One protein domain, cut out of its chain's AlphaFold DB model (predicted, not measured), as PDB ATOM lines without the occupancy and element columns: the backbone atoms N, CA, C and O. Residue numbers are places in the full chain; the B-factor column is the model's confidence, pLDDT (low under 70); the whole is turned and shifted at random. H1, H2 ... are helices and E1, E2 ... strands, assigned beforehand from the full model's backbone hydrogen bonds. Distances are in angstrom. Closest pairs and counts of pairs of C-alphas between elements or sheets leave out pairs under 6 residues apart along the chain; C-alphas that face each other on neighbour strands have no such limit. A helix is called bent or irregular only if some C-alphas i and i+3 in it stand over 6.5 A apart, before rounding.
ATOM      1  N   LEU A   8     145.506 158.359 111.289       87.31
ATOM      2  CA  LEU A   8     144.820 157.319 110.527       87.31
ATOM      3  C   LEU A   8     145.360 155.918 110.849       87.31
ATOM      4  O   LEU A   8     144.575 154.980 110.973       87.31
ATOM      5  N   ASP A   9     146.672 155.760 111.027       87.00
ATOM      6  CA  ASP A   9     147.265 154.473 111.408       87.00
ATOM      7  C   ASP A   9     146.819 154.024 112.806       87.00
ATOM      8  O   ASP A   9     146.479 152.855 112.993       87.00
ATOM      9  N   TYR A  10     146.731 154.945 113.773       85.31
ATOM     10  CA  TYR A  10     146.177 154.630 115.094       85.31
ATOM     11  C   TYR A  10     144.701 154.228 115.021       85.31
ATOM     12  O   TYR A  10     144.319 153.212 115.603       85.31
ATOM     13  N   VAL A  11     143.882 154.972 114.270       85.75
ATOM     14  CA  VAL A  11     142.460 154.649 114.080       85.75
ATOM     15  C   VAL A  11     142.292 153.286 113.405       85.75
ATOM     16  O   VAL A  11     141.450 152.498 113.830       85.75
ATOM     17  N   LYS A  12     143.122 152.948 112.406       86.62
ATOM     18  CA  LYS A  12     143.134 151.613 111.780       86.62
ATOM     19  C   LYS A  12     143.398 150.514 112.806       86.62
ATOM     20  O   LYS A  12     142.681 149.515 112.816       86.62
ATOM     21  N   ILE A  13     144.409 150.689 113.661       84.69
ATOM     22  CA  ILE A  13     144.750 149.721 114.713       84.69
ATOM     23  C   ILE A  13     143.582 149.571 115.696       84.69
ATOM     24  O   ILE A  13     143.162 148.450 115.989       84.69
ATOM     25  N   GLU A  14     143.019 150.684 116.164       83.12
ATOM     26  CA  GLU A  14     141.933 150.680 117.142       83.12
ATOM     27  C   GLU A  14     140.665 150.024 116.577       83.12
ATOM     28  O   GLU A  14     140.130 149.093 117.186       83.12
ATOM     29  N   LEU A  15     140.233 150.405 115.371       83.88
ATOM     30  CA  LEU A  15     139.049 149.827 114.730       83.88
ATOM     31  C   LEU A  15     139.216 148.333 114.444       83.88
ATOM     32  O   LEU A  15     138.309 147.563 114.756       83.88
ATOM     33  N   ARG A  16     140.367 147.901 113.910       84.12
ATOM     34  CA  ARG A  16     140.632 146.478 113.621       84.12
ATOM     35  C   ARG A  16     140.748 145.628 114.888       84.12
ATOM     36  O   ARG A  16     140.450 144.441 114.849       84.12
ATOM     37  N   SER A  17     141.134 146.219 116.022       80.31
ATOM     38  CA  SER A  17     141.153 145.520 117.317       80.31
ATOM     39  C   SER A  17     139.755 145.332 117.933       80.31
ATOM     40  O   SER A  17     139.536 144.424 118.743       80.31
ATOM     41  N   CYS A  18     138.799 146.193 117.563       74.94
ATOM     42  CA  CYS A  18     137.482 146.274 118.201       74.94
ATOM     43  C   CYS A  18     136.323 145.777 117.325       74.94
ATOM     44  O   CYS A  18     135.279 145.398 117.862       74.94
ATOM     45  N   LEU A  19     136.476 145.785 116.001       79.75
ATOM     46  CA  LEU A  19     135.440 145.451 115.027       79.75
ATOM     47  C   LEU A  19     135.895 144.318 114.103       79.75
ATOM     48  O   LEU A  19     137.083 144.051 113.956       79.75
ATOM     49  N   LYS A  20     134.926 143.665 113.450       83.62
ATOM     50  CA  LYS A  20     135.220 142.763 112.330       83.62
ATOM     51  C   LYS A  20     135.866 143.551 111.187       83.62
ATOM     52  O   LYS A  20     135.536 144.721 110.985       83.62
ATOM     53  N   GLU A  21     136.769 142.900 110.463       82.75
ATOM     54  CA  GLU A  21     137.605 143.524 109.431       82.75
ATOM     55  C   GLU A  21     136.775 144.220 108.343       82.75
ATOM     56  O   GLU A  21     137.014 145.384 108.045       82.75
ATOM     57  N   ASP A  22     135.719 143.576 107.848       85.06
ATOM     58  CA  ASP A  22     134.776 144.137 106.873       85.06
ATOM     59  C   ASP A  22     134.143 145.458 107.340       85.06
ATOM     60  O   ASP A  22     134.059 146.434 106.590       85.06
ATOM     61  N   ARG A  23     133.733 145.514 108.609       85.81
ATOM     62  CA  ARG A  23     133.153 146.715 109.212       85.81
ATOM     63  C   ARG A  23     134.201 147.801 109.440       85.81
ATOM     64  O   ARG A  23     133.889 148.973 109.246       85.81
ATOM     65  N   ALA A  24     135.411 147.431 109.855       87.19
ATOM     66  CA  ALA A  24     136.509 148.376 110.035       87.19
ATOM     67  C   ALA A  24     136.895 149.033 108.699       87.19
ATOM     68  O   ALA A  24     136.969 150.257 108.629       87.19
ATOM     69  N   GLU A  25     137.043 148.250 107.627       89.12
ATOM     70  CA  GLU A  25     137.347 148.769 106.286       89.12
ATOM     71  C   GLU A  25     136.209 149.639 105.729       89.12
ATOM     72  O   GLU A  25     136.465 150.679 105.125       89.12
ATOM     73  N   GLY A  26     134.947 149.281 105.998       90.06
ATOM     74  CA  GLY A  26     133.795 150.103 105.613       90.06
ATOM     75  C   GLY A  26     133.764 151.484 106.283       90.06
ATOM     76  O   GLY A  26     133.370 152.462 105.651       90.06
ATOM     77  N   ILE A  27     134.200 151.584 107.544       89.12
ATOM     78  CA  ILE A  27     134.360 152.870 108.245       89.12
ATOM     79  C   ILE A  27     135.532 153.640 107.628       89.12
ATOM     80  O   ILE A  27     135.357 154.780 107.204       89.12
ATOM     81  N   LEU A  28     136.699 153.000 107.509       90.31
ATOM     82  CA  LEU A  28     137.931 153.618 107.006       90.31
ATOM     83  C   LEU A  28     137.797 154.172 105.581       90.31
ATOM     84  O   LEU A  28     138.400 155.197 105.278       90.31
ATOM     85  N   ALA A  29     136.978 153.553 104.727       89.94
ATOM     86  CA  ALA A  29     136.723 154.027 103.366       89.94
ATOM     87  C   ALA A  29     136.049 155.413 103.300       89.94
ATOM     88  O   ALA A  29     136.151 156.089 102.278       89.94
ATOM     89  N   ASN A  30     135.367 155.836 104.370       90.25
ATOM     90  CA  ASN A  30     134.656 157.116 104.441       90.25
ATOM     91  C   ASN A  30     135.445 158.214 105.177       90.25
ATOM     92  O   ASN A  30     134.962 159.343 105.278       90.25
ATOM     93  N   VAL A  31     136.631 157.896 105.707       94.12
ATOM     94  CA  VAL A  31     137.438 158.820 106.511       94.12
ATOM     95  C   VAL A  31     138.278 159.717 105.605       94.12
ATOM     96  O   VAL A  31     139.100 159.238 104.826       94.12
ATOM     97  N   ASP A  32     138.116 161.032 105.750       94.94
ATOM     98  CA  ASP A  32     139.033 162.009 105.160       94.94
ATOM     99  C   ASP A  32     140.267 162.142 106.064       94.94
ATOM    100  O   ASP A  32     140.188 162.670 107.176       94.94
ATOM    101  N   GLU A  33     141.410 161.640 105.590       93.12
ATOM    102  CA  GLU A  33     142.676 161.637 106.332       93.12
ATOM    103  C   GLU A  33     143.133 163.051 106.721       93.12
ATOM    104  O   GLU A  33     143.593 163.260 107.842       93.12
ATOM    105  N   GLY A  34     142.952 164.044 105.843       94.00
ATOM    106  CA  GLY A  34     143.362 165.421 106.119       94.00
ATOM    107  C   GLY A  34     142.538 166.052 107.239       94.00
ATOM    108  O   GLY A  34     143.082 166.718 108.124       94.00
ATOM    109  N   VAL A  35     141.228 165.800 107.241       94.88
ATOM    110  CA  VAL A  35     140.336 166.258 108.313       94.88
ATOM    111  C   VAL A  35     140.584 165.475 109.607       94.88
ATOM    112  O   VAL A  35     140.590 166.077 110.679       94.88
ATOM    113  N   LEU A  36     140.851 164.165 109.547       94.75
ATOM    114  CA  LEU A  36     141.184 163.370 110.733       94.75
ATOM    115  C   LEU A  36     142.474 163.863 111.407       94.75
ATOM    116  O   LEU A  36     142.503 164.009 112.629       94.75
ATOM    117  N   GLU A  37     143.511 164.179 110.631       92.88
ATOM    118  CA  GLU A  37     144.748 164.771 111.154       92.88
ATOM    119  C   GLU A  37     144.503 166.155 111.768       92.88
ATOM    120  O   GLU A  37     145.016 166.462 112.848       92.88
ATOM    121  N   GLN A  38     143.651 166.975 111.145       95.94
ATOM    122  CA  GLN A  38     143.245 168.262 111.712       95.94
ATOM    123  C   GLN A  38     142.542 168.090 113.069       95.94
ATOM    124  O   GLN A  38     142.825 168.834 114.012       95.94
ATOM    125  N   ILE A  39     141.648 167.103 113.186       96.19
ATOM    126  CA  ILE A  39     140.972 166.766 114.443       96.19
ATOM    127  C   ILE A  39     141.990 166.271 115.475       96.19
ATOM    128  O   ILE A  39     141.971 166.729 116.618       96.19
ATOM    129  N   SER A  40     142.909 165.386 115.076       93.69
ATOM    130  CA  SER A  40     143.958 164.872 115.958       93.69
ATOM    131  C   SER A  40     144.836 165.994 116.508       93.69
ATOM    132  O   SER A  40     145.123 165.999 117.705       93.69
ATOM    133  N   SER A  41     145.265 166.941 115.666       93.38
ATOM    134  CA  SER A  41     146.063 168.095 116.100       93.38
ATOM    135  C   SER A  41     145.281 168.953 117.087       93.38
ATOM    136  O   SER A  41     145.775 169.246 118.171       93.38
ATOM    137  N   PHE A  42     144.022 169.269 116.765       96.75
ATOM    138  CA  PHE A  42     143.147 170.060 117.631       96.75
ATOM    139  C   PHE A  42     142.954 169.428 119.021       96.75
ATOM    140  O   PHE A  42     142.985 170.134 120.029       96.75
ATOM    141  N   LEU A  43     142.769 168.105 119.096       95.25
ATOM    142  CA  LEU A  43     142.605 167.393 120.368       95.25
ATOM    143  C   LEU A  43     143.916 167.329 121.165       95.25
ATOM    144  O   LEU A  43     143.895 167.551 122.375       95.25
ATOM    145  N   ARG A  44     145.053 167.092 120.496       91.81
ATOM    146  CA  ARG A  44     146.383 167.080 121.132       91.81
ATOM    147  C   ARG A  44     146.792 168.457 121.655       91.81
ATOM    148  O   ARG A  44     147.391 168.544 122.718       91.81
ATOM    149  N   GLU A  45     146.433 169.534 120.960       94.94
ATOM    150  CA  GLU A  45     146.665 170.911 121.424       94.94
ATOM    151  C   GLU A  45     145.879 171.251 122.700       94.94
ATOM    152  O   GLU A  45     146.326 172.069 123.504       94.94
ATOM    153  N   ALA A  46     144.715 170.627 122.898       95.06
ATOM    154  CA  ALA A  46     143.894 170.796 124.095       95.06
ATOM    155  C   ALA A  46     144.285 169.847 125.243       95.06
ATOM    156  O   ALA A  46     143.739 169.965 126.345       95.06
ATOM    157  N   GLU A  47     145.188 168.894 125.006       94.69
ATOM    158  CA  GLU A  47     145.595 167.890 125.983       94.69
ATOM    159  C   GLU A  47     146.428 168.507 127.116       94.69
ATOM    160  O   GLU A  47     147.312 169.335 126.899       94.69
ATOM    161  N   ILE A  48     146.154 168.095 128.354       93.94
ATOM    162  CA  ILE A  48     146.881 168.563 129.539       93.94
ATOM    163  C   ILE A  48     147.274 167.398 130.450       93.94
ATOM    164  O   ILE A  48     146.643 166.341 130.456       93.94
ATOM    165  N   ALA A  49     148.313 167.596 131.264       88.12
ATOM    166  CA  ALA A  49     148.777 166.591 132.222       88.12
ATOM    167  C   ALA A  49     148.048 166.651 133.578       88.12
ATOM    168  O   ALA A  49     147.908 165.630 134.248       88.12
ATOM    169  N   GLU A  50     147.583 167.831 133.999       86.69
ATOM    170  CA  GLU A  50     147.034 168.053 135.341       86.69
ATOM    171  C   GLU A  50     145.507 167.933 135.394       86.69
ATOM    172  O   GLU A  50     144.779 168.621 134.681       86.69
ATOM    173  N   ASP A  51     144.998 167.116 136.317       85.06
ATOM    174  CA  ASP A  51     143.561 166.846 136.431       85.06
ATOM    175  C   ASP A  51     142.736 168.043 136.928       85.06
ATOM    176  O   ASP A  51     141.638 168.299 136.434       85.06
ATOM    177  N   LYS A  52     143.293 168.834 137.857       86.44
ATOM    178  CA  LYS A  52     142.656 170.029 138.455       86.44
ATOM    179  C   LYS A  52     142.177 171.041 137.408       86.44
ATOM    180  O   LYS A  52     141.349 171.909 137.670       86.44
ATOM    181  N   HIS A  53     142.765 170.957 136.232       87.25
ATOM    182  CA  HIS A  53     142.685 171.920 135.164       87.25
ATOM    183  C   HIS A  53     141.881 171.419 133.963       87.25
ATOM    184  O   HIS A  53     141.615 172.205 133.047       87.25
ATOM    185  N   ALA A  54     141.469 170.151 133.991       90.88
ATOM    186  CA  ALA A  54     140.709 169.521 132.932       90.88
ATOM    187  C   ALA A  54     139.278 170.060 132.906       90.88
ATOM    188  O   ALA A  54     138.608 170.155 133.930       90.88
ATOM    189  N   THR A  55     138.821 170.395 131.707       92.19
ATOM    190  CA  THR A  55     137.411 170.694 131.406       92.19
ATOM    191  C   THR A  55     136.690 169.456 130.887       92.19
ATOM    192  O   THR A  55     135.493 169.305 131.085       92.19
ATOM    193  N   HIS A  56     137.429 168.557 130.239       93.81
ATOM    194  CA  HIS A  56     136.929 167.326 129.653       93.81
ATOM    195  C   HIS A  56     137.912 166.195 129.955       93.81
ATOM    196  O   HIS A  56     139.107 166.432 130.166       93.81
ATOM    197  N   CYS A  57     137.429 164.963 129.947       92.62
ATOM    198  CA  CYS A  57     138.264 163.772 130.031       92.62
ATOM    199  C   CYS A  57     137.668 162.645 129.190       92.62
ATOM    200  O   CYS A  57     136.540 162.753 128.731       92.62
ATOM    201  N   ASN A  58     138.419 161.575 128.950       90.56
ATOM    202  CA  ASN A  58     137.821 160.361 128.404       90.56
ATOM    203  C   ASN A  58     137.143 159.552 129.524       90.56
ATOM    204  O   ASN A  58     137.579 159.552 130.676       90.56
ATOM    205  N   TYR A  59     136.056 158.867 129.180       81.31
ATOM    206  CA  TYR A  59     135.352 157.945 130.055       81.31
ATOM    207  C   TYR A  59     136.207 156.686 130.225       81.31
ATOM    208  O   TYR A  59     136.223 155.817 129.356       81.31
ATOM    209  N   GLY A  60     136.905 156.591 131.356       73.94
ATOM    210  CA  GLY A  60     137.893 155.545 131.617       73.94
ATOM    211  C   GLY A  60     139.328 156.043 131.425       73.94
ATOM    212  O   GLY A  60     139.569 157.178 131.031       73.94
ATOM    213  N   ASN A  61     140.298 155.184 131.742       70.88
ATOM    214  CA  ASN A  61     141.723 155.546 131.744       70.88
ATOM    215  C   ASN A  61     142.508 154.952 130.564       70.88
ATOM    216  O   ASN A  61     143.737 154.987 130.584       70.88
ATOM    217  N   ALA A  62     141.847 154.378 129.558       69.94
ATOM    218  CA  ALA A  62     142.561 153.738 128.461       69.94
ATOM    219  C   ALA A  62     143.148 154.754 127.489       69.94
ATOM    220  O   ALA A  62     142.555 155.798 127.235       69.94
ATOM    221  N   VAL A  63     144.302 154.428 126.916       75.00
ATOM    222  CA  VAL A  63     144.909 155.230 125.853       75.00
ATOM    223  C   VAL A  63     143.992 155.212 124.627       75.00
ATOM    224  O   VAL A  63     143.474 154.158 124.260       75.00
ATOM    225  N   THR A  64     143.795 156.373 124.006       85.06
ATOM    226  CA  THR A  64     142.989 156.537 122.783       85.06
ATOM    227  C   THR A  64     143.876 157.055 121.656       85.06
ATOM    228  O   THR A  64     144.918 157.657 121.918       85.06
ATOM    229  N   TRP A  65     143.473 156.878 120.396       87.00
ATOM    230  CA  TRP A  65     144.247 157.378 119.247       87.00
ATOM    231  C   TRP A  65     144.538 158.894 119.286       87.00
ATOM    232  O   TRP A  65     145.534 159.363 118.726       87.00
ATOM    233  N   TYR A  66     143.683 159.663 119.967       87.12
ATOM    234  CA  TYR A  66     143.752 161.123 120.056       87.12
ATOM    235  C   TYR A  66     144.296 161.650 121.389       87.12
ATOM    236  O   TYR A  66     144.410 162.868 121.538       87.12
ATOM    237  N   SER A  67     144.614 160.787 122.363       87.75
ATOM    238  CA  SER A  67     145.055 161.238 123.687       87.75
ATOM    239  C   SER A  67     145.899 160.221 124.447       87.75
ATOM    240  O   SER A  67     145.580 159.035 124.538       87.75
ATOM    241  N   SER A  68     146.966 160.742 125.046       85.75
ATOM    242  CA  SER A  68     147.913 160.052 125.918       85.75
ATOM    243  C   SER A  68     147.632 160.257 127.415       85.75
ATOM    244  O   SER A  68     148.018 159.421 128.233       85.75
ATOM    245  N   THR A  69     146.971 161.355 127.798       88.19
ATOM    246  CA  THR A  69     146.672 161.727 129.192       88.19
ATOM    247  C   THR A  69     145.201 161.573 129.567       88.19
ATOM    248  O   THR A  69     144.884 161.647 130.759       88.19
ATOM    249  N   ASN A  70     144.318 161.399 128.574       90.62
ATOM    250  CA  ASN A  70     142.858 161.356 128.680       90.62
ATOM    251  C   ASN A  70     142.215 162.603 129.300       90.62
ATOM    252  O   ASN A  70     141.082 162.534 129.778       90.62
ATOM    253  N   ARG A  71     142.922 163.737 129.328       93.12
ATOM    254  CA  ARG A  71     142.493 164.968 130.006       93.12
ATOM    255  C   ARG A  71     142.697 166.168 129.097       93.12
ATOM    256  O   ARG A  71     143.793 166.384 128.588       93.12
ATOM    257  N   PHE A  72     141.654 166.979 128.954       94.88
ATOM    258  CA  PHE A  72     141.640 168.097 128.017       94.88
ATOM    259  C   PHE A  72     141.141 169.385 128.662       94.88
ATOM    260  O   PHE A  72     140.205 169.406 129.473       94.88
ATOM    261  N   ARG A  73     141.726 170.498 128.234       94.88
ATOM    262  CA  ARG A  73     141.271 171.851 128.532       94.88
ATOM    263  C   ARG A  73     140.922 172.554 127.231       94.88
ATOM    264  O   ARG A  73     141.798 173.062 126.541       94.88
ATOM    265  N   PHE A  74     139.628 172.634 126.949       94.00
ATOM    266  CA  PHE A  74     139.118 173.436 125.846       94.00
ATOM    267  C   PHE A  74     138.762 174.834 126.344       94.00
ATOM    268  O   PHE A  74     138.086 174.999 127.359       94.00
ATOM    269  N   GLN A  75     139.209 175.852 125.617       90.69
ATOM    270  CA  GLN A  75     138.744 177.220 125.812       90.69
ATOM    271  C   GLN A  75     137.325 177.372 125.253       90.69
ATOM    272  O   GLN A  75     136.940 176.686 124.306       90.69
ATOM    273  N   HIS A  76     136.554 178.329 125.770       87.12
ATOM    274  CA  HIS A  76     135.179 178.576 125.309       87.12
ATOM    275  C   HIS A  76     135.088 178.863 123.798       87.12
ATOM    276  O   HIS A  76     134.124 178.474 123.145       87.12
ATOM    277  N   THR A  77     136.126 179.477 123.218       89.44
ATOM    278  CA  THR A  77     136.253 179.737 121.773       89.44
ATOM    279  C   THR A  77     136.442 178.469 120.935       89.44
ATOM    280  O   THR A  77     136.167 178.488 119.737       89.44
ATOM    281  N   GLN A  78     136.884 177.366 121.545       94.00
ATOM    282  CA  GLN A  78     137.155 176.089 120.883       94.00
ATOM    283  C   GLN A  78     135.957 175.124 120.931       94.00
ATOM    284  O   GLN A  78     135.896 174.202 120.118       94.00
ATOM    285  N   LEU A  79     134.985 175.335 121.830       94.00
ATOM    286  CA  LEU A  79     133.867 174.402 122.054       94.00
ATOM    287  C   LEU A  79     133.005 174.174 120.803       94.00
ATOM    288  O   LEU A  79     132.682 173.038 120.472       94.00
ATOM    289  N   GLU A  80     132.690 175.226 120.044       94.44
ATOM    290  CA  GLU A  80     131.923 175.087 118.792       94.44
ATOM    291  C   GLU A  80     132.654 174.229 117.750       94.44
ATOM    292  O   GLU A  80     132.022 173.501 116.982       94.44
ATOM    293  N   GLN A  81     133.987 174.294 117.716       96.44
ATOM    294  CA  GLN A  81     134.784 173.467 116.817       96.44
ATOM    295  C   GLN A  81     134.837 172.014 117.307       96.44
ATOM    296  O   GLN A  81     134.631 171.102 116.507       96.44
ATOM    297  N   LEU A  82     135.015 171.805 118.616       96.88
ATOM    298  CA  LEU A  82     134.951 170.484 119.245       96.88
ATOM    299  C   LEU A  82     133.621 169.781 118.930       96.88
ATOM    300  O   LEU A  82     133.618 168.635 118.489       96.88
ATOM    301  N   TYR A  83     132.490 170.474 119.081       96.88
ATOM    302  CA  TYR A  83     131.166 169.896 118.830       96.88
ATOM    303  C   TYR A  83     130.946 169.506 117.367       96.88
ATOM    304  O   TYR A  83     130.256 168.526 117.087       96.88
ATOM    305  N   LYS A  84     131.537 170.247 116.422       97.25
ATOM    306  CA  LYS A  84     131.537 169.862 115.004       97.25
ATOM    307  C   LYS A  84     132.360 168.599 114.778       97.25
ATOM    308  O   LYS A  84     131.885 167.700 114.097       97.25
ATOM    309  N   TYR A  85     133.552 168.513 115.363       97.69
ATOM    310  CA  TYR A  85     134.419 167.346 115.201       97.69
ATOM    311  C   TYR A  85     133.844 166.077 115.829       97.69
ATOM    312  O   TYR A  85     133.915 165.026 115.202       97.69
ATOM    313  N   ILE A  86     133.195 166.173 116.995       97.31
ATOM    314  CA  ILE A  86     132.484 165.035 117.602       97.31
ATOM    315  C   ILE A  86     131.405 164.499 116.648       97.31
ATOM    316  O   ILE A  86     131.309 163.291 116.447       97.31
ATOM    317  N   ALA A  87     130.620 165.388 116.026       96.81
ATOM    318  CA  ALA A  87     129.598 164.987 115.061       96.81
ATOM    319  C   ALA A  87     130.205 164.336 113.803       96.81
ATOM    320  O   ALA A  87     129.722 163.295 113.374       96.81
ATOM    321  N   VAL A  88     131.293 164.895 113.260       96.62
ATOM    322  CA  VAL A  88     131.994 164.326 112.091       96.62
ATOM    323  C   VAL A  88     132.535 162.924 112.386       96.62
ATOM    324  O   VAL A  88     132.319 162.008 111.599       96.62
ATOM    325  N   LEU A  89     133.205 162.732 113.528       95.94
ATOM    326  CA  LEU A  89     133.750 161.422 113.906       95.94
ATOM    327  C   LEU A  89     132.645 160.378 114.087       95.94
ATOM    328  O   LEU A  89     132.806 159.231 113.669       95.94
ATOM    329  N   TYR A  90     131.508 160.783 114.651       95.75
ATOM    330  CA  TYR A  90     130.337 159.925 114.763       95.75
ATOM    331  C   TYR A  90     129.759 159.522 113.406       95.75
ATOM    332  O   TYR A  90     129.479 158.340 113.206       95.75
ATOM    333  N   ASP A  91     129.624 160.470 112.475       95.12
ATOM    334  CA  ASP A  91     129.131 160.206 111.119       95.12
ATOM    335  C   ASP A  91     130.058 159.239 110.362       95.12
ATOM    336  O   ASP A  91     129.589 158.390 109.604       95.12
ATOM    337  N   TRP A  92     131.369 159.301 110.624       94.81
ATOM    338  CA  TRP A  92     132.337 158.323 110.121       94.81
ATOM    339  C   TRP A  92     132.296 156.975 110.842       94.81
ATOM    340  O   TRP A  92     132.840 156.005 110.327       94.81
ATOM    341  N   GLY A  93     131.657 156.877 112.008       92.56
ATOM    342  CA  GLY A  93     131.624 155.662 112.822       92.56
ATOM    343  C   GLY A  93     132.871 155.447 113.687       92.56
ATOM    344  O   GLY A  93     133.090 154.330 114.159       92.56
TER     345      GLY A  93
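Overview. This is residues 8 to 93 of the 1103 residues of an uncharacterized protein of Perkinsus olseni (UniProt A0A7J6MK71). Two helices running opposite ways, H3 and H4, make the long part of an elongated model, with the helical hairpin of H1 and H2 at one end and a region of loops with the short strand E1 toward the other. Residues 17 to 22, at the turn of the hairpin, stick out. The printed part has 86 residues, with four named helices and one named strand in the order H1, H2, H3, E1, H4; the class is mostly helix. It is compact, with a radius of gyration of the C-alphas of 13.6 A, and spans 41 by 25 by 17 A.

Along the chain. H1, residues 8 to 18, begins at C-alpha 8 (144.820, 157.319, 110.527) and is 15.3 A long. H2 is residues 21 to 28. H3, residues 33 to 45, is 18.2 A long. E1 is residues 56 to 58. H4, residues 76 to 92, is 25.5 A long and ends at C-alpha 92 (132.337, 158.323, 110.121); it is irregular, with C-alphas 77 and 80 7.0 A apart.

Arrangement. H1 and H2 touch, closest at the C-alphas of Leu 15 and Ala 24, 5.5 A apart; their tilt of 34.8 degrees is shallow, only just short of steep. H1 and H3 only just touch, with 3 pairs of C-alphas within 8 A, closest Leu 8 and Glu 33 at 6.4 A; they are about perpendicular, at 90 degrees, and H3 touches with residues 33 to 37 alone. H3 and H4 are close but not clearly touching, the closest C-alphas being Ile 39 and Tyr 85, 6.6 A apart, at a steep tilt of 39 degrees. E1 pairs with no named strand, but its residues 56 to 57 pair antiparallel with residues 71 to 72. Every O i to N i+4 pair is within hydrogen-bond range in H1, H2 and H3, and 11 of 13 in H4.

Size, cuts and confidence. The C-alphas farthest apart, Asp 22 and Lys 52, are 41.6 A apart. The printed part has no cut. The link from E1 to H4 is long, 17 residues, and holds Ala 62, the one residue with pLDDT under 70.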